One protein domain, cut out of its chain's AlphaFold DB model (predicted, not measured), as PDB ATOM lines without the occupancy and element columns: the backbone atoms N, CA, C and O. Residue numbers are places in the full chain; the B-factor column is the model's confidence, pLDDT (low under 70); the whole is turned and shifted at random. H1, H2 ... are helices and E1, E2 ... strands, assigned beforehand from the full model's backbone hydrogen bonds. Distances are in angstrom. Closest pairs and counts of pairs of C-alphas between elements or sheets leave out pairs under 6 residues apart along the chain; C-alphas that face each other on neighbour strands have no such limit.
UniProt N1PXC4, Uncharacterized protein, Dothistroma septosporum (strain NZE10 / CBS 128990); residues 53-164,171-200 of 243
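Overview. This is residues 53 to 164 and 171 to 200 of the 243 residues of an uncharacterized protein of Dothistroma septosporum (strain NZE10 / CBS 128990) (UniProt N1PXC4). A twisted sheet of five strands has two helices, H2 and H3, packed on one face and set steeply to each other, while the short H1 sits near the edge strand E2 and the first residues of H2. The long strands E3, E4 and E5 run along the longest axis, and residues 195 to 200 of H3 stick out. The printed part has 142 residues, with three named helices and five named strands in the order H1 E1 H2 E2 E3 E4 E5 H3; the sheet order is E1 E5 E4 E3 E2, antiparallel throughout. The class is mixed, helices and strands, and the whole is compact, with a radius of gyration of the C-alphas of 16.5 A and spans of 56 by 39 by 30 A.

Along the chain. In the sheet, E5 is residues 146 to 160, 40.2 A long, E4 is 127 to 140, 39.4 A, and E3 is 114 to 124, 31.8 A. The edge strands are E1, residues 81 to 84, and E2, residues 104 to 109. H3, residues 174 to 200, is 39.1 A long and ends with C-alpha 200 at (168.382, 101.299, 175.350). H2 is residues 87 to 100, 19.6 A. H1 is residues 56 to 61, with C-alpha 56 at (164.091, 122.518, 155.298).

Arrangement. E2, E3, E4 and E5 form a meander, each strand the antiparallel neighbour of the one before. Within hydrogen-bond range are N 106 and O 117, 2.8 A, across the neighbour strands E2 and E3; N 129 and O 122, 2.7 A, across E3 and E4; N 136 and O 149, 2.9 A, across E4 and E5; and N 82 and O 148, 2.9 A, across E1 and E5. H2 and H3 are on one face of the sheet, making two layers, helices over a sheet. H3 has a height over the sheet of 4.1 A, only just above the sheet's level; it lies over E4 and runs slantwise to the strands, at 48 degrees to E4 on the local plane. The closest C-alphas of E5 and H3 are those of Val 150 and Lys 180, 5.9 A apart. H2, with residues 93 to 98 alone, touches H3 at a steep tilt of 54 degrees, opposite ways; their closest C-alphas, of Cys 97 and Tyr 186, are 6.5 A apart. H1 touches H2 at a shallow tilt of 27 degrees, opposite ways, with the C-alphas of Leu 57 and Arg 88 closest at 6.3 A. H1 only grazes the sheet, with its residues 56 to 59, and is apart from H3. In H1, H2 and H3 every O i to N i+4 pair is within hydrogen-bond range.

Size, cuts and confidence. The C-alphas farthest apart, of Lys 63 and Glu 164, lie 57.7 A from each other. Residues 165 to 170 are not printed, and C-alphas 164 and 171 stand 15.1 A apart across this cut, in the link from E5 to H3. The link from H1 to E1 is long, residues 62 to 80, and its residues 70 to 71 pair in parallel with residues 139 to 140 of E4. The mean pLDDT of the printed part is 79.3; 31 residues are under 70, among them 71 to 80 and 152 to 157.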
ATOM      1  N   PRO A  53     158.479 128.002 148.529       72.62
ATOM      2  CA  PRO A  53     158.428 126.682 149.138       72.62
ATOM      3  C   PRO A  53     159.806 126.028 149.106       72.62
ATOM      4  O   PRO A  53     160.462 125.987 148.064       72.62
ATOM      5  N   CYS A  54     160.254 125.508 150.243       80.62
ATOM      6  CA  CYS A  54     161.583 124.921 150.343       80.62
ATOM      7  C   CYS A  54     161.574 123.588 151.092       80.62
ATOM      8  O   CYS A  54     160.624 123.265 151.795       80.62
ATOM      9  N   ASP A  55     162.638 122.799 150.943       88.25
ATOM     10  CA  ASP A  55     162.862 121.620 151.779       88.25
ATOM     11  C   ASP A  55     163.823 121.994 152.917       88.25
ATOM     12  O   ASP A  55     165.039 122.116 152.721       88.25
ATOM     13  N   LEU A  56     163.287 122.166 154.130       88.38
ATOM     14  CA  LEU A  56     164.091 122.518 155.298       88.38
ATOM     15  C   LEU A  56     165.113 121.432 155.641       88.38
ATOM     16  O   LEU A  56     166.214 121.768 156.074       88.38
ATOM     17  N   LEU A  57     164.814 120.143 155.439       89.75
ATOM     18  CA  LEU A  57     165.801 119.086 155.684       89.75
ATOM     19  C   LEU A  57     166.962 119.188 154.702       89.75
ATOM     20  O   LEU A  57     168.112 119.055 155.128       89.75
ATOM     21  N   GLN A  58     166.696 119.454 153.425       86.50
ATOM     22  CA  GLN A  58     167.748 119.644 152.426       86.50
ATOM     23  C   GLN A  58     168.623 120.856 152.770       86.50
ATOM     24  O   GLN A  58     169.849 120.742 152.794       86.50
ATOM     25  N   ILE A  59     168.006 121.984 153.128       84.50
ATOM     26  CA  ILE A  59     168.722 123.213 153.496       84.50
ATOM     27  C   ILE A  59     169.571 123.007 154.756       84.50
ATOM     28  O   ILE A  59     170.747 123.371 154.772       84.50
ATOM     29  N   MET A  60     169.020 122.373 155.797       84.06
ATOM     30  CA  MET A  60     169.747 122.093 157.044       84.06
ATOM     31  C   MET A  60     170.843 121.027 156.880       84.06
ATOM     32  O   MET A  60     171.653 120.837 157.786       84.06
ATOM     33  N   SER A  61     170.875 120.320 155.747       79.44
ATOM     34  CA  SER A  61     171.924 119.353 155.403       79.44
ATOM     35  C   SER A  61     173.089 119.979 154.628       79.44
ATOM     36  O   SER A  61     174.153 119.365 154.539       79.44
ATOM     37  N   SER A  62     172.910 121.176 154.059       77.38
ATOM     38  CA  SER A  62     173.961 121.881 153.323       77.38
ATOM     39  C   SER A  62     175.015 122.444 154.281       77.38
ATOM     40  O   SER A  62     174.680 123.000 155.323       77.38
ATOM     41  N   LYS A  63     176.303 122.333 153.928       60.28
ATOM     42  CA  LYS A  63     177.421 122.879 154.728       60.28
ATOM     43  C   LYS A  63     177.363 124.408 154.865       60.28
ATOM     44  O   LYS A  63     177.919 124.955 155.813       60.28
ATOM     45  N   GLU A  64     176.658 125.076 153.958       55.22
ATOM     46  CA  GLU A  64     176.336 126.501 154.015       55.22
ATOM     47  C   GLU A  64     174.978 126.700 154.700       55.22
ATOM     48  O   GLU A  64     174.020 127.163 154.091       55.22
ATOM     49  N   THR A  65     174.830 126.279 155.959       51.78
ATOM     50  CA  THR A  65     173.530 126.399 156.635       51.78
ATOM     51  C   THR A  65     173.153 127.875 156.822       51.78
ATOM     52  O   THR A  65     173.858 128.578 157.564       51.78
ATOM     53  N   PRO A  66     172.021 128.354 156.275       54.00
ATOM     54  CA  PRO A  66     171.397 129.562 156.784       54.00
ATOM     55  C   PRO A  66     171.038 129.312 158.250       54.00
ATOM     56  O   PRO A  66     170.339 128.363 158.608       54.00
ATOM     57  N   LYS A  67     171.607 130.134 159.133       71.06
ATOM     58  CA  LYS A  67     171.374 130.048 160.573       71.06
ATOM     59  C   LYS A  67     169.907 130.384 160.789       71.06
ATOM     60  O   LYS A  67     169.553 131.544 160.592       71.06
ATOM     61  N   ILE A  68     169.098 129.397 161.194       75.75
ATOM     62  CA  ILE A  68     167.737 129.632 161.698       75.75
ATOM     63  C   ILE A  68     167.751 130.937 162.497       75.75
ATOM     64  O   ILE A  68     168.585 131.045 163.416       75.75
ATOM     65  N   PRO A  69     166.917 131.927 162.128       72.31
ATOM     66  CA  PRO A  69     166.976 133.245 162.723       72.31
ATOM     67  C   PRO A  69     166.940 133.143 164.245       72.31
ATOM     68  O   PRO A  69     166.172 132.379 164.845       72.31
ATOM     69  N   LYS A  70     167.833 133.894 164.892       71.25
ATOM     70  CA  LYS A  70     167.739 134.067 166.337       71.25
ATOM     71  C   LYS A  70     166.508 134.916 166.599       71.25
ATOM     72  O   LYS A  70     166.408 136.019 166.066       71.25
ATOM     73  N   ALA A  71     165.614 134.443 167.458       65.94
ATOM     74  CA  ALA A  71     164.540 135.292 167.947       65.94
ATOM     75  C   ALA A  71     165.166 136.393 168.822       65.94
ATOM     76  O   ALA A  71     165.651 136.131 169.930       65.94
ATOM     77  N   GLY A  72     165.217 137.624 168.304       52.91
ATOM     78  CA  GLY A  72     165.660 138.786 169.066       52.91
ATOM     79  C   GLY A  72     164.590 139.149 170.082       52.91
ATOM     80  O   GLY A  72     163.527 139.567 169.661       52.91
ATOM     81  N   ALA A  73     164.844 138.936 171.381       45.06
ATOM     82  CA  ALA A  73     164.005 139.267 172.554       45.06
ATOM     83  C   ALA A  73     162.491 138.919 172.518       45.06
ATOM     84  O   ALA A  73     161.829 139.007 173.547       45.06
ATOM     85  N   MET A  74     161.942 138.436 171.402       44.19
ATOM     86  CA  MET A  74     160.596 137.907 171.237       44.19
ATOM     87  C   MET A  74     160.588 136.424 171.591       44.19
ATOM     88  O   MET A  74     160.071 135.584 170.867       44.19
ATOM     89  N   THR A  75     161.128 136.068 172.753       47.44
ATOM     90  CA  THR A  75     160.453 135.003 173.492       47.44
ATOM     91  C   THR A  75     159.106 135.597 173.868       47.44
ATOM     92  O   THR A  75     159.036 136.346 174.845       47.44
ATOM     93  N   ARG A  76     158.064 135.351 173.059       50.47
ATOM     94  CA  ARG A  76     156.685 135.623 173.471       50.47
ATOM     95  C   ARG A  76     156.511 134.877 174.784       50.47
ATOM     96  O   ARG A  76     156.599 133.653 174.868       50.47
ATOM     97  N   LYS A  77     156.516 135.660 175.855       41.19
ATOM     98  CA  LYS A  77     156.681 135.184 177.215       41.19
ATOM     99  C   LYS A  77     155.375 134.485 177.581       41.19
ATOM    100  O   LYS A  77     154.425 135.142 177.976       41.19
ATOM    101  N   GLY A  78     155.346 133.166 177.423       50.47
ATOM    102  CA  GLY A  78     154.273 132.315 177.920       50.47
ATOM    103  C   GLY A  78     153.440 131.645 176.831       50.47
ATOM    104  O   GLY A  78     152.844 132.306 175.993       50.47
ATOM    105  N   MET A  79     153.334 130.322 176.981       53.84
ATOM    106  CA  MET A  79     152.332 129.415 176.411       53.84
ATOM    107  C   MET A  79     152.668 128.776 175.050       53.84
ATOM    108  O   MET A  79     152.482 129.361 173.991       53.84
ATOM    109  N   ASN A  80     152.995 127.476 175.128       63.47
ATOM    110  CA  ASN A  80     152.916 126.464 174.056       63.47
ATOM    111  C   ASN A  80     154.109 126.335 173.101       63.47
ATOM    112  O   ASN A  80     153.923 125.982 171.937       63.47
ATOM    113  N   SER A  81     155.326 126.554 173.596       77.06
ATOM    114  CA  SER A  81     156.543 126.244 172.852       77.06
ATOM    115  C   SER A  81     157.159 124.906 173.279       77.06
ATOM    116  O   SER A  81     157.115 124.528 174.451       77.06
ATOM    117  N   PHE A  82     157.725 124.183 172.316       85.75
ATOM    118  CA  PHE A  82     158.452 122.927 172.500       85.75
ATOM    119  C   PHE A  82     159.931 123.149 172.173       85.75
ATOM    120  O   PHE A  82     160.241 123.835 171.202       85.75
ATOM    121  N   SER A  83     160.854 122.582 172.953       86.06
ATOM    122  CA  SER A  83     162.297 122.768 172.752       86.06
ATOM    123  C   SER A  83     163.029 121.453 172.514       86.06
ATOM    124  O   SER A  83     162.806 120.493 173.244       86.06
ATOM    125  N   CYS A  84     163.956 121.440 171.557       87.56
ATOM    126  CA  CYS A  84     164.819 120.297 171.256       87.56
ATOM    127  C   CYS A  84     166.221 120.765 170.832       87.56
ATOM    128  O   CYS A  84     166.396 121.878 170.336       87.56
ATOM    129  N   HIS A  85     167.238 119.928 171.035       87.50
ATOM    130  CA  HIS A  85     168.607 120.223 170.610       87.50
ATOM    131  C   HIS A  85     168.874 119.907 169.134       87.50
ATOM    132  O   HIS A  85     169.719 120.567 168.531       87.50
ATOM    133  N   ASP A  86     168.147 118.953 168.551       89.62
ATOM    134  CA  ASP A  86     168.320 118.518 167.167       89.62
ATOM    135  C   ASP A  86     167.231 119.113 166.261       89.62
ATOM    136  O   ASP A  86     166.054 118.749 166.314       89.62
ATOM    137  N   VAL A  87     167.642 120.044 165.399       89.31
ATOM    138  CA  VAL A  87     166.757 120.692 164.424       89.31
ATOM    139  C   VAL A  87     166.254 119.733 163.343       89.31
ATOM    140  O   VAL A  87     165.113 119.860 162.907       89.31
ATOM    141  N   ARG A  88     167.066 118.765 162.902       91.38
ATOM    142  CA  ARG A  88     166.680 117.822 161.838       91.38
ATOM    143  C   ARG A  88     165.642 116.852 162.372       91.38
ATOM    144  O   ARG A  88     164.642 116.594 161.698       91.38
ATOM    145  N   TRP A  89     165.837 116.388 163.606       92.62
ATOM    146  CA  TRP A  89     164.826 115.631 164.336       92.62
ATOM    147  C   TRP A  89     163.534 116.441 164.489       92.62
ATOM    148  O   TRP A  89     162.456 115.936 164.177       92.62
ATOM    149  N   LEU A  90     163.629 117.716 164.883       92.62
ATOM    150  CA  LEU A  90     162.465 118.586 165.067       92.62
ATOM    151  C   LEU A  90     161.666 118.771 163.768       92.62
ATOM    152  O   LEU A  90     160.457 118.551 163.767       92.62
ATOM    153  N   ILE A  91     162.331 119.108 162.659       93.56
ATOM    154  CA  ILE A  91     161.704 119.256 161.333       93.56
ATOM    155  C   ILE A  91     161.012 117.952 160.925       93.56
ATOM    156  O   ILE A  91     159.840 117.958 160.549       93.56
ATOM    157  N   THR A  92     161.710 116.819 161.047       95.06
ATOM    158  CA  THR A  92     161.171 115.499 160.683       95.06
ATOM    159  C   THR A  92     159.940 115.150 161.515       95.06
ATOM    160  O   THR A  92     158.932 114.687 160.983       95.06
ATOM    161  N   THR A  93     159.989 115.413 162.817       95.94
ATOM    162  CA  THR A  93     158.895 115.098 163.739       95.94
ATOM    163  C   THR A  93     157.690 116.010 163.504       95.94
ATOM    164  O   THR A  93     156.555 115.543 163.567       95.94
ATOM    165  N   ILE A  94     157.905 117.282 163.149       95.62
ATOM    166  CA  ILE A  94     156.818 118.187 162.747       95.62
ATOM    167  C   ILE A  94     156.157 117.699 161.450       95.62
ATOM    168  O   ILE A  94     154.930 117.617 161.411       95.62
ATOM    169  N   ARG A  95     156.927 117.284 160.430       96.44
ATOM    170  CA  ARG A  95     156.369 116.667 159.206       96.44
ATOM    171  C   ARG A  95     155.497 115.455 159.540       96.44
ATOM    172  O   ARG A  95     154.373 115.344 159.055       96.44
ATOM    173  N   GLN A  96     155.990 114.563 160.401       96.44
ATOM    174  CA  GLN A  96     155.242 113.380 160.836       96.44
ATOM    175  C   GLN A  96     153.973 113.748 161.612       96.44
ATOM    176  O   GLN A  96     152.932 113.126 161.405       96.44
ATOM    177  N   CYS A  97     154.037 114.766 162.471       96.06
ATOM    178  CA  CYS A  97     152.888 115.295 163.199       96.06
ATOM    179  C   CYS A  97     151.809 115.801 162.231       96.06
ATOM    180  O   CYS A  97     150.664 115.357 162.295       96.06
ATOM    181  N   LEU A  98     152.176 116.692 161.307       94.00
ATOM    182  CA  LEU A  98     151.252 117.277 160.331       94.00
ATOM    183  C   LEU A  98     150.626 116.192 159.443       94.00
ATOM    184  O   LEU A  98     149.401 116.122 159.332       94.00
ATOM    185  N   ALA A  99     151.434 115.259 158.934       94.38
ATOM    186  CA  ALA A  99     150.947 114.110 158.173       94.38
ATOM    187  C   ALA A  99     149.991 113.220 158.992       94.38
ATOM    188  O   ALA A  99     148.928 112.829 158.504       94.38
ATOM    189  N   ARG A 100     150.319 112.926 160.259       94.38
ATOM    190  CA  ARG A 100     149.500 112.086 161.155       94.38
ATOM    191  C   ARG A 100     148.105 112.659 161.374       94.38
ATOM    192  O   ARG A 100     147.151 111.882 161.493       94.38
ATOM    193  N   PHE A 101     148.001 113.984 161.445       90.81
ATOM    194  CA  PHE A 101     146.745 114.708 161.627       90.81
ATOM    195  C   PHE A 101     146.096 115.150 160.309       90.81
ATOM    196  O   PHE A 101     145.106 115.876 160.357       90.81
ATOM    197  N   LYS A 102     146.598 114.683 159.155       89.56
ATOM    198  CA  LYS A 102     146.099 115.041 157.814       89.56
ATOM    199  C   LYS A 102     146.050 116.556 157.588       89.56
ATOM    200  O   LYS A 102     145.115 117.073 156.988       89.56
ATOM    201  N   MET A 103     147.042 117.257 158.118       88.25
ATOM    202  CA  MET A 103     147.235 118.681 157.896       88.25
ATOM    203  C   MET A 103     148.117 118.840 156.670       88.25
ATOM    204  O   MET A 103     149.116 118.134 156.538       88.25
ATOM    205  N   SER A 104     147.755 119.756 155.788       86.31
ATOM    206  CA  SER A 104     148.580 120.133 154.645       86.31
ATOM    207  C   SER A 104     149.531 121.244 155.067       86.31
ATOM    208  O   SER A 104     149.165 122.083 155.895       86.31
ATOM    209  N   TRP A 105     150.743 121.272 154.514       88.50
ATOM    210  CA  TRP A 105     151.724 122.291 154.869       88.50
ATOM    211  C   TRP A 105     152.663 122.654 153.728       88.50
ATOM    212  O   TRP A 105     152.909 121.861 152.821       88.50
ATOM    213  N   THR A 106     153.238 123.842 153.856       86.06
ATOM    214  CA  THR A 106     154.355 124.339 153.065       86.06
ATOM    215  C   THR A 106     155.464 124.756 154.014       86.06
ATOM    216  O   THR A 106     155.232 125.416 155.027       86.06
ATOM    217  N   GLU A 107     156.681 124.350 153.698       88.56
ATOM    218  CA  GLU A 107     157.872 124.730 154.443       88.56
ATOM    219  C   GLU A 107     158.445 126.041 153.927       88.56
ATOM    220  O   GLU A 107     158.434 126.304 152.723       88.56
ATOM    221  N   TYR A 108     158.945 126.857 154.852       83.75
ATOM    222  CA  TYR A 108     159.484 128.163 154.524       83.75
ATOM    223  C   TYR A 108     160.728 128.514 155.334       83.75
ATOM    224  O   TYR A 108     160.881 128.165 156.510       83.75
ATOM    225  N   LEU A 109     161.594 129.294 154.694       83.12
ATOM    226  CA  LEU A 109     162.763 129.912 155.299       83.12
ATOM    227  C   LEU A 109     162.913 131.332 154.752       83.12
ATOM    228  O   LEU A 109     163.091 131.525 153.553       83.12
ATOM    229  N   THR A 110     162.885 132.319 155.641       76.94
ATOM    230  CA  THR A 110     163.172 133.723 155.331       76.94
ATOM    231  C   THR A 110     164.328 134.226 156.193       76.94
ATOM    232  O   THR A 110     164.878 133.513 157.034       76.94
ATOM    233  N   THR A 111     164.711 135.489 156.005       74.25
ATOM    234  CA  THR A 111     165.695 136.155 156.869       74.25
ATOM    235  C   THR A 111     165.206 136.330 158.309       74.25
ATOM    236  O   THR A 111     166.029 136.492 159.210       74.25
ATOM    237  N   GLN A 112     163.889 136.299 158.538       74.06
ATOM    238  CA  GLN A 112     163.268 136.590 159.832       74.06
ATOM    239  C   GLN A 112     162.628 135.364 160.482       74.06
ATOM    240  O   GLN A 112     162.591 135.274 161.707       74.06
ATOM    241  N   GLU A 113     162.162 134.403 159.685       77.62
ATOM    242  CA  GLU A 113     161.402 133.262 160.173       77.62
ATOM    243  C   GLU A 113     161.822 131.949 159.502       77.62
ATOM    244  O   GLU A 113     162.377 131.902 158.405       77.62
ATOM    245  N   THR A 114     161.553 130.842 160.177       86.62
ATOM    246  CA  THR A 114     161.718 129.486 159.647       86.62
ATOM    247  C   THR A 114     160.560 128.666 160.165       86.62
ATOM    248  O   THR A 114     160.209 128.815 161.333       86.62
ATOM    249  N   GLY A 115     159.957 127.804 159.353       89.88
ATOM    250  CA  GLY A 115     158.849 127.006 159.856       89.88
ATOM    251  C   GLY A 115     157.974 126.365 158.797       89.88
ATOM    252  O   GLY A 115     158.398 126.100 157.674       89.88
ATOM    253  N   PHE A 116     156.741 126.100 159.214       89.50
ATOM    254  CA  PHE A 116     155.715 125.427 158.432       89.50
ATOM    255  C   PHE A 116     154.454 126.279 158.416       89.50
ATOM    256  O   PHE A 116     153.905 126.564 159.480       89.50
ATOM    257  N   ALA A 117     153.983 126.641 157.230       85.19
ATOM    258  CA  ALA A 117     152.659 127.204 157.027       85.19
ATOM    259  C   ALA A 117     151.695 126.054 156.777       85.19
ATOM    260  O   ALA A 117     151.842 125.330 155.795       85.19
ATOM    261  N   ALA A 118     150.745 125.850 157.681       86.06
ATOM    262  CA  ALA A 118     149.878 124.685 157.683       86.06
ATOM    263  C   ALA A 118     148.399 125.071 157.679       86.06
ATOM    264  O   ALA A 118     147.993 126.130 158.169       86.06
ATOM    265  N   HIS A 119     147.586 124.172 157.133       84.06
ATOM    266  CA  HIS A 119     146.140 124.265 157.211       84.06
ATOM    267  C   HIS A 119     145.504 122.936 157.590       84.06
ATOM    268  O   HIS A 119     146.014 121.848 157.309       84.06
ATOM    269  N   TYR A 120     144.373 123.053 158.274       83.06
ATOM    270  CA  TYR A 120     143.597 121.938 158.785       83.06
ATOM    271  C   TYR A 120     142.120 122.149 158.478       83.06
ATOM    272  O   TYR A 120     141.564 123.212 158.758       83.06
ATOM    273  N   GLU A 121     141.489 121.119 157.931       81.44
ATOM    274  CA  GLU A 121     140.066 121.106 157.620       81.44
ATOM    275  C   GLU A 121     139.275 120.421 158.733       81.44
ATOM    276  O   GLU A 121     139.573 119.296 159.139       81.44
ATOM    277  N   ALA A 122     138.216 121.082 159.185       79.88
ATOM    278  CA  ALA A 122     137.225 120.537 160.094       79.88
ATOM    279  C   ALA A 122     135.834 120.685 159.484       79.88
ATOM    280  O   ALA A 122     135.525 121.687 158.846       79.88
ATOM    281  N   VAL A 123     134.965 119.708 159.716       76.19
ATOM    282  CA  VAL A 123     133.537 119.841 159.424       76.19
ATOM    283  C   VAL A 123     132.794 119.563 160.715       76.19
ATOM    284  O   VAL A 123     132.871 118.453 161.236       76.19
ATOM    285  N   ASP A 124     132.100 120.569 161.232       73.81
ATOM    286  CA  ASP A 124     131.313 120.462 162.458       73.81
ATOM    287  C   ASP A 124     129.964 121.156 162.273       73.81
ATOM    288  O   ASP A 124     129.896 122.218 161.659       73.81
ATOM    289  N   ALA A 125     128.890 120.533 162.759       69.06
ATOM    290  CA  ALA A 125     127.517 121.048 162.686       69.06
ATOM    291  C   ALA A 125     127.111 121.616 161.304       69.06
ATOM    292  O   ALA A 125     126.455 122.647 161.207       69.06
ATOM    293  N   GLY A 126     127.539 120.968 160.214       67.69
ATOM    294  CA  GLY A 126     127.234 121.424 158.854       67.69
ATOM    295  C   GLY A 126     128.072 122.611 158.363       67.69
ATOM    296  O   GLY A 126     127.849 123.069 157.245       67.69
ATOM    297  N   ILE A 127     129.062 123.069 159.130       71.19
ATOM    298  CA  ILE A 127     130.016 124.116 158.757       71.19
ATOM    299  C   ILE A 127     131.372 123.475 158.483       71.19
ATOM    300  O   ILE A 127     132.006 122.896 159.366       71.19
ATOM    301  N   ALA A 128     131.833 123.589 157.243       76.56
ATOM    302  CA  ALA A 128     133.193 123.235 156.879       76.56
ATOM    303  C   ALA A 128     134.101 124.436 157.156       76.56
ATOM    304  O   ALA A 128     133.895 125.503 156.588       76.56
ATOM    305  N   THR A 129     135.079 124.272 158.036       77.75
ATOM    306  CA  THR A 129     136.030 125.309 158.436       77.75
ATOM    307  C   THR A 129     137.447 124.869 158.114       77.75
ATOM    308  O   THR A 129     137.852 123.758 158.444       77.75
ATOM    309  N   MET A 130     138.220 125.756 157.509       81.00
ATOM    310  CA  MET A 130     139.653 125.619 157.325       81.00
ATOM    311  C   MET A 130     140.375 126.562 158.279       81.00
ATOM    312  O   MET A 130     140.106 127.762 158.294       81.00
ATOM    313  N   TYR A 131     141.278 126.016 159.082       80.69
ATOM    314  CA  TYR A 131     142.085 126.762 160.040       80.69
ATOM    315  C   TYR A 131     143.497 126.925 159.504       80.69
ATOM    316  O   TYR A 131     144.134 125.930 159.153       80.69
ATOM    317  N   PHE A 132     143.993 128.160 159.507       81.19
ATOM    318  CA  PHE A 132     145.349 128.491 159.083       81.19
ATOM    319  C   PHE A 132     146.226 128.797 160.292       81.19
ATOM    320  O   PHE A 132     145.831 129.532 161.205       81.19
ATOM    321  N   PHE A 133     147.413 128.201 160.320       82.75
ATOM    322  CA  PHE A 133     148.376 128.411 161.390       82.75
ATOM    323  C   PHE A 133     149.802 128.173 160.907       82.75
ATOM    324  O   PHE A 133     150.054 127.472 159.929       82.75
ATOM    325  N   ASN A 134     150.749 128.704 161.669       85.88
ATOM    326  CA  ASN A 134     152.167 128.519 161.448       85.88
ATOM    327  C   ASN A 134     152.806 127.743 162.601       85.88
ATOM    328  O   ASN A 134     152.452 127.927 163.765       85.88
ATOM    329  N   ILE A 135     153.783 126.900 162.286       89.69
ATOM    330  CA  ILE A 135     154.710 126.325 163.263       89.69
ATOM    331  C   ILE A 135     156.066 126.976 163.026       89.69
ATOM    332  O   ILE A 135     156.792 126.588 162.113       89.69
ATOM    333  N   ALA A 136     156.392 127.977 163.837       88.44
ATOM    334  CA  ALA A 136     157.648 128.704 163.740       88.44
ATOM    335  C   ALA A 136     158.754 127.958 164.494       88.44
ATOM    336  O   ALA A 136     158.564 127.551 165.639       88.44
ATOM    337  N   ILE A 137     159.917 127.818 163.865       89.75
ATOM    338  CA  ILE A 137     161.154 127.312 164.454       89.75
ATOM    339  C   ILE A 137     162.125 128.477 164.610       89.75
ATOM    340  O   ILE A 137     162.451 129.169 163.649       89.75
ATOM    341  N   PHE A 138     162.651 128.663 165.815       86.44
ATOM    342  CA  PHE A 138     163.651 129.690 166.081       86.44
ATOM    343  C   PHE A 138     164.719 129.212 167.056       86.44
ATOM    344  O   PHE A 138     164.535 128.272 167.834       86.44
ATOM    345  N   ARG A 139     165.863 129.901 167.032       84.88
ATOM    346  CA  ARG A 139     166.930 129.688 168.007       84.88
ATOM    347  C   ARG A 139     166.809 130.711 169.142       84.88
ATOM    348  O   ARG A 139     166.942 131.910 168.880       84.88
ATOM    349  N   PRO A 140     166.582 130.288 170.398       80.12
ATOM    350  CA  PRO A 140     166.563 131.208 171.526       80.12
ATOM    351  C   PRO A 140     167.944 131.846 171.736       80.12
ATOM    352  O   PRO A 140     168.980 131.200 171.587       80.12
ATOM    353  N   THR A 141     167.964 133.128 172.109       77.50
ATOM    354  CA  THR A 141     169.218 133.894 172.248       77.50
ATOM    355  C   THR A 141     170.085 133.406 173.417       77.50
ATOM    356  O   THR A 141     171.304 133.335 173.286       77.50
ATOM    357  N   PHE A 142     169.461 133.025 174.537       78.31
ATOM    358  CA  PHE A 142     170.150 132.687 175.792       78.31
ATOM    359  C   PHE A 142     170.099 131.197 176.154       78.31
ATOM    360  O   PHE A 142     170.419 130.828 177.282       78.31
ATOM    361  N   ARG A 143     169.652 130.327 175.240       74.62
ATOM    362  CA  ARG A 143     169.569 128.880 175.485       74.62
ATOM    363  C   ARG A 143     170.126 128.099 174.293       74.62
ATOM    364  O   ARG A 143     169.927 128.519 173.154       74.62
ATOM    365  N   PRO A 144     170.834 126.983 174.526       78.38
ATOM    366  CA  PRO A 144     171.201 126.076 173.448       78.38
ATOM    367  C   PRO A 144     169.958 125.354 172.907       78.38
ATOM    368  O   PRO A 144     169.004 125.116 173.645       78.38
ATOM    369  N   GLY A 145     169.998 124.970 171.631       85.25
ATOM    370  CA  GLY A 145     168.920 124.245 170.954       85.25
ATOM    371  C   GLY A 145     167.986 125.132 170.131       85.25
ATOM    372  O   GLY A 145     168.333 126.255 169.758       85.25
ATOM    373  N   TYR A 146     166.816 124.584 169.838       88.06
ATOM    374  CA  TYR A 146     165.790 125.115 168.952       88.06
ATOM    375  C   TYR A 146     164.437 125.042 169.642       88.06
ATOM    376  O   TYR A 146     164.199 124.176 170.486       88.06
ATOM    377  N   VAL A 147     163.556 125.962 169.279       87.38
ATOM    378  CA  VAL A 147     162.199 126.041 169.806       87.38
ATOM    379  C   VAL A 147     161.220 126.024 168.643       87.38
ATOM    380  O   VAL A 147     161.429 126.750 167.676       87.38
ATOM    381  N   ALA A 148     160.176 125.207 168.752       89.44
ATOM    382  CA  ALA A 148     159.009 125.218 167.884       89.44
ATOM    383  C   ALA A 148     157.810 125.829 168.622       89.44
ATOM    384  O   ALA A 148     157.528 125.460 169.764       89.44
ATOM    385  N   GLU A 149     157.090 126.739 167.974       88.62
ATOM    386  CA  GLU A 149     155.890 127.380 168.511       88.62
ATOM    387  C   GLU A 149     154.772 127.380 167.468       88.62
ATOM    388  O   GLU A 149     154.978 127.757 166.315       88.62
ATOM    389  N   VAL A 150     153.570 126.971 167.886       86.31
ATOM    390  CA  VAL A 150     152.373 127.049 167.044       86.31
ATOM    391  C   VAL A 150     151.771 128.451 167.159       86.31
ATOM    392  O   VAL A 150     151.081 128.787 168.132       86.31
ATOM    393  N   CYS A 151     152.015 129.257 166.137       79.06
ATOM    394  CA  CYS A 151     151.492 130.600 165.954       79.06
ATOM    395  C   CYS A 151     150.162 130.519 165.194       79.06
ATOM    396  O   CYS A 151     150.155 130.197 164.009       79.06
ATOM    397  N   PRO A 152     149.018 130.799 165.839       69.31
ATOM    398  CA  PRO A 152     147.778 130.931 165.105       69.31
ATOM    399  C   PRO A 152     147.841 132.255 164.355       69.31
ATOM    400  O   PRO A 152     148.040 133.299 164.977       69.31
ATOM    401  N   ASP A 153     147.624 132.238 163.047       64.88
ATOM    402  CA  ASP A 153     147.550 133.484 162.280       64.88
ATOM    403  C   ASP A 153     146.193 134.188 162.458       64.88
ATOM    404  O   ASP A 153     145.897 135.174 161.794       64.88
ATOM    405  N   GLY A 154     145.350 133.679 163.369       58.09
ATOM    406  CA  GLY A 154     144.055 134.259 163.724       58.09
ATOM    407  C   GLY A 154     142.974 134.068 162.665       58.09
ATOM    408  O   GLY A 154     141.868 134.570 162.838       58.09
ATOM    409  N   MET A 155     143.264 133.330 161.594       64.31
ATOM    410  CA  MET A 155     142.360 133.187 160.467       64.31
ATOM    411  C   MET A 155     141.765 131.799 160.325       64.31
ATOM    412  O   MET A 155     142.436 130.770 160.437       64.31
ATOM    413  N   CYS A 156     140.489 131.804 159.968       68.12
ATOM    414  CA  CYS A 156     139.769 130.636 159.518       68.12
ATOM    415  C   CYS A 156     138.841 131.036 158.373       68.12
ATOM    416  O   CYS A 156     138.307 132.143 158.354       68.12
ATOM    417  N   SER A 157     138.671 130.128 157.425       69.38
ATOM    418  CA  SER A 157     137.723 130.249 156.324       69.38
ATOM    419  C   SER A 157     136.619 129.238 156.575       69.38
ATOM    420  O   SER A 157     136.909 128.068 156.812       69.38
ATOM    421  N   ALA A 158     135.362 129.669 156.601       70.75
ATOM    422  CA  ALA A 158     134.241 128.807 156.957       70.75
ATOM    423  C   ALA A 158     133.127 128.888 155.918       70.75
ATOM    424  O   ALA A 158     132.788 129.965 155.432       70.75
ATOM    425  N   ARG A 159     132.530 127.736 155.609       70.31
ATOM    426  CA  ARG A 159     131.435 127.596 154.654       70.31
ATOM    427  C   ARG A 159     130.330 126.725 155.229       70.31
ATOM    428  O   ARG A 159     130.571 125.604 155.675       70.31
ATOM    429  N   ILE A 160     129.099 127.216 155.151       68.62
ATOM    430  CA  ILE A 160     127.907 126.447 155.511       68.62
ATOM    431  C   ILE A 160     127.653 125.418 154.399       68.62
ATOM    432  O   ILE A 160     127.379 125.782 153.259       68.62
ATOM    433  N   ARG A 161     127.773 124.124 154.712       63.53
ATOM    434  CA  ARG A 161     127.476 123.004 153.798       63.53
ATOM    435  C   ARG A 161     126.012 122.576 153.837       63.53
ATOM    436  O   ARG A 161     125.530 122.003 152.865       63.53
ATOM    437  N   ARG A 162     125.312 122.819 154.947       61.25
ATOM    438  CA  ARG A 162     123.866 122.598 155.085       61.25
ATOM    439  C   ARG A 162     123.279 123.725 155.921       61.25
ATOM    440  O   ARG A 162     123.730 123.946 157.038       61.25
ATOM    441  N   SER A 163     122.300 124.437 155.369       53.12
ATOM    442  CA  SER A 163     121.469 125.348 156.154       53.12
ATOM    443  C   SER A 163     120.507 124.483 156.959       53.12
ATOM    444  O   SER A 163     119.454 124.086 156.467       53.12
ATOM    445  N   GLU A 164     120.910 124.096 158.166       56.66
ATOM    446  CA  GLU A 164     119.930 123.644 159.143       56.66
ATOM    447  C   GLU A 164     119.277 124.887 159.762       56.66
ATOM    448  O   GLU A 164     119.983 125.834 160.123       56.66
ATOM    449  N   VAL A 171     132.034 129.355 163.998       62.47
ATOM    450  CA  VAL A 171     133.316 128.637 164.014       62.47
ATOM    451  C   VAL A 171     133.778 128.356 165.448       62.47
ATOM    452  O   VAL A 171     133.820 129.249 166.298       62.47
ATOM    453  N   HIS A 172     134.178 127.113 165.724       65.88
ATOM    454  CA  HIS A 172     134.592 126.706 167.062       65.88
ATOM    455  C   HIS A 172     135.948 127.333 167.438       65.88
ATOM    456  O   HIS A 172     137.007 126.863 167.021       65.88
ATOM    457  N   HIS A 173     135.926 128.376 168.270       66.88
ATOM    458  CA  HIS A 173     137.123 129.097 168.735       66.88
ATOM    459  C   HIS A 173     138.151 128.210 169.472       66.88
ATOM    460  O   HIS A 173     139.357 128.434 169.368       66.88
ATOM    461  N   GLU A 174     137.705 127.157 170.172       77.94
ATOM    462  CA  GLU A 174     138.620 126.212 170.840       77.94
ATOM    463  C   GLU A 174     139.424 125.318 169.878       77.94
ATOM    464  O   GLU A 174     140.385 124.690 170.318       77.94
ATOM    465  N   GLU A 175     139.088 125.230 168.584       79.25
ATOM    466  CA  GLU A 175     139.813 124.330 167.667       79.25
ATOM    467  C   GLU A 175     141.281 124.741 167.520       79.25
ATOM    468  O   GLU A 175     142.171 123.894 167.512       79.25
ATOM    469  N   VAL A 176     141.570 126.044 167.542       77.94
ATOM    470  CA  VAL A 176     142.948 126.551 167.536       77.94
ATOM    471  C   VAL A 176     143.716 126.074 168.771       77.94
ATOM    472  O   VAL A 176     144.864 125.646 168.662       77.94
ATOM    473  N   LYS A 177     143.090 126.097 169.956       83.25
ATOM    474  CA  LYS A 177     143.700 125.569 171.187       83.25
ATOM    475  C   LYS A 177     143.924 124.058 171.082       83.25
ATOM    476  O   LYS A 177     144.989 123.585 171.473       83.25
ATOM    477  N   ARG A 178     142.977 123.318 170.494       85.94
ATOM    478  CA  ARG A 178     143.110 121.875 170.236       85.94
ATOM    479  C   ARG A 178     144.271 121.564 169.291       85.94
ATOM    480  O   ARG A 178     145.033 120.647 169.577       85.94
ATOM    481  N   ILE A 179     144.452 122.330 168.212       86.94
ATOM    482  CA  ILE A 179     145.585 122.171 167.283       86.94
ATOM    483  C   ILE A 179     146.908 122.374 168.025       86.94
ATOM    484  O   ILE A 179     147.781 121.510 167.961       86.94
ATOM    485  N   LYS A 180     147.036 123.470 168.786       87.38
ATOM    486  CA  LYS A 180     148.241 123.744 169.589       87.38
ATOM    487  C   LYS A 180     148.568 122.592 170.537       87.38
ATOM    488  O   LYS A 180     149.714 122.152 170.592       87.38
ATOM    489  N   GLN A 181     147.559 122.105 171.257       89.12
ATOM    490  CA  GLN A 181     147.716 121.016 172.212       89.12
ATOM    491  C   GLN A 181     148.136 119.712 171.519       89.12
ATOM    492  O   GLN A 181     149.111 119.098 171.938       89.12
ATOM    493  N   ARG A 182     147.482 119.335 170.411       90.50
ATOM    494  CA  ARG A 182     147.801 118.116 169.644       90.50
ATOM    495  C   ARG A 182     149.231 118.107 169.115       90.50
ATOM    496  O   ARG A 182     149.914 117.094 169.234       90.50
ATOM    497  N   VAL A 183     149.680 119.222 168.534       91.12
ATOM    498  CA  VAL A 183     151.056 119.344 168.028       91.12
ATOM    499  C   VAL A 183     152.045 119.182 169.176       91.12
ATOM    500  O   VAL A 183     152.994 118.409 169.075       91.12
ATOM    501  N   ARG A 184     151.799 119.863 170.296       90.62
ATOM    502  CA  ARG A 184     152.665 119.797 171.471       90.62
ATOM    503  C   ARG A 184     152.751 118.388 172.060       90.62
ATOM    504  O   ARG A 184     153.855 117.883 172.230       90.62
ATOM    505  N   GLU A 185     151.614 117.754 172.334       92.12
ATOM    506  CA  GLU A 185     151.550 116.395 172.890       92.12
ATOM    507  C   GLU A 185     152.261 115.384 171.987       92.12
ATOM    508  O   GLU A 185     152.972 114.505 172.470       92.12
ATOM    509  N   TYR A 186     152.114 115.529 170.667       94.81
ATOM    510  CA  TYR A 186     152.808 114.674 169.712       94.81
ATOM    511  C   TYR A 186     154.330 114.834 169.806       94.81
ATOM    512  O   TYR A 186     155.043 113.831 169.857       94.81
ATOM    513  N   LEU A 187     154.829 116.076 169.841       93.56
ATOM    514  CA  LEU A 187     156.263 116.365 169.942       93.56
ATOM    515  C   LEU A 187     156.851 115.877 171.274       93.56
ATOM    516  O   LEU A 187     157.912 115.256 171.276       93.56
ATOM    517  N   GLU A 188     156.151 116.093 172.390       92.94
ATOM    518  CA  GLU A 188     156.560 115.613 173.717       92.94
ATOM    519  C   GLU A 188     156.618 114.076 173.764       92.94
ATOM    520  O   GLU A 188     157.623 113.506 174.192       92.94
ATOM    521  N   ALA A 189     155.594 113.390 173.247       92.50
ATOM    522  CA  ALA A 189     155.575 111.929 173.184       92.50
ATOM    523  C   ALA A 189     156.654 111.365 172.245       92.50
ATOM    524  O   ALA A 189     157.237 110.317 172.522       92.50
ATOM    525  N   ALA A 190     156.927 112.035 171.123       93.44
ATOM    526  CA  ALA A 190     157.985 111.636 170.203       93.44
ATOM    527  C   ALA A 190     159.374 111.779 170.836       93.44
ATOM    528  O   ALA A 190     160.186 110.866 170.692       93.44
ATOM    529  N   LEU A 191     159.623 112.874 171.562       91.75
ATOM    530  CA  LEU A 191     160.895 113.097 172.250       91.75
ATOM    531  C   LEU A 191     161.128 112.040 173.332       91.75
ATOM    532  O   LEU A 191     162.174 111.402 173.344       91.75
ATOM    533  N   ALA A 192     160.117 111.767 174.161       90.38
ATOM    534  CA  ALA A 192     160.211 110.739 175.195       90.38
ATOM    535  C   ALA A 192     160.530 109.348 174.615       90.38
ATOM    536  O   ALA A 192     161.312 108.595 175.193       90.38
ATOM    537  N   ARG A 193     159.963 109.001 173.449       89.94
ATOM    538  CA  ARG A 193     160.303 107.751 172.746       89.94
ATOM    539  C   ARG A 193     161.748 107.738 172.250       89.94
ATOM    540  O   ARG A 193     162.392 106.700 172.364       89.94
ATOM    541  N   GLN A 194     162.242 108.851 171.713       87.31
ATOM    542  CA  GLN A 194     163.632 108.964 171.268       87.31
ATOM    543  C   GLN A 194     164.599 108.781 172.444       87.31
ATOM    544  O   GLN A 194     165.502 107.953 172.363       87.31
ATOM    545  N   ASP A 195     164.341 109.452 173.567       86.19
ATOM    546  CA  ASP A 195     165.166 109.345 174.774       86.19
ATOM    547  C   ASP A 195     165.210 107.902 175.306       86.19
ATOM    548  O   ASP A 195     166.261 107.411 175.720       86.19
ATOM    549  N   MET A 196     164.083 107.180 175.255       83.81
ATOM    550  CA  MET A 196     164.040 105.761 175.622       83.81
ATOM    551  C   MET A 196     164.890 104.884 174.696       83.81
ATOM    552  O   MET A 196     165.565 103.973 175.179       83.81
ATOM    553  N   ILE A 197     164.867 105.140 173.385       84.31
ATOM    554  CA  ILE A 197     165.678 104.407 172.402       84.31
ATOM    555  C   ILE A 197     167.166 104.668 172.650       84.31
ATOM    556  O   ILE A 197     167.952 103.722 172.683       84.31
ATOM    557  N   ASP A 198     167.548 105.916 172.903       79.94
ATOM    558  CA  ASP A 198     168.942 106.294 173.142       79.94
ATOM    559  C   ASP A 198     169.485 105.660 174.437       79.94
ATOM    560  O   ASP A 198     170.620 105.169 174.468       79.94
ATOM    561  N   MET A 199     168.655 105.572 175.487       73.50
ATOM    562  CA  MET A 199     168.987 104.853 176.726       73.50
ATOM    563  C   MET A 199     169.108 103.335 176.529       73.50
ATOM    564  O   MET A 199     169.948 102.696 177.163       73.50
ATOM    565  N   GLN A 200     168.293 102.731 175.660       66.44
ATOM    566  CA  GLN A 200     168.382 101.299 175.350       66.44
ATOM    567  C   GLN A 200     169.580 100.975 174.447       66.44
ATOM    568  O   GLN A 200     170.255  99.970 174.665       66.44
TER     569      GLN A 200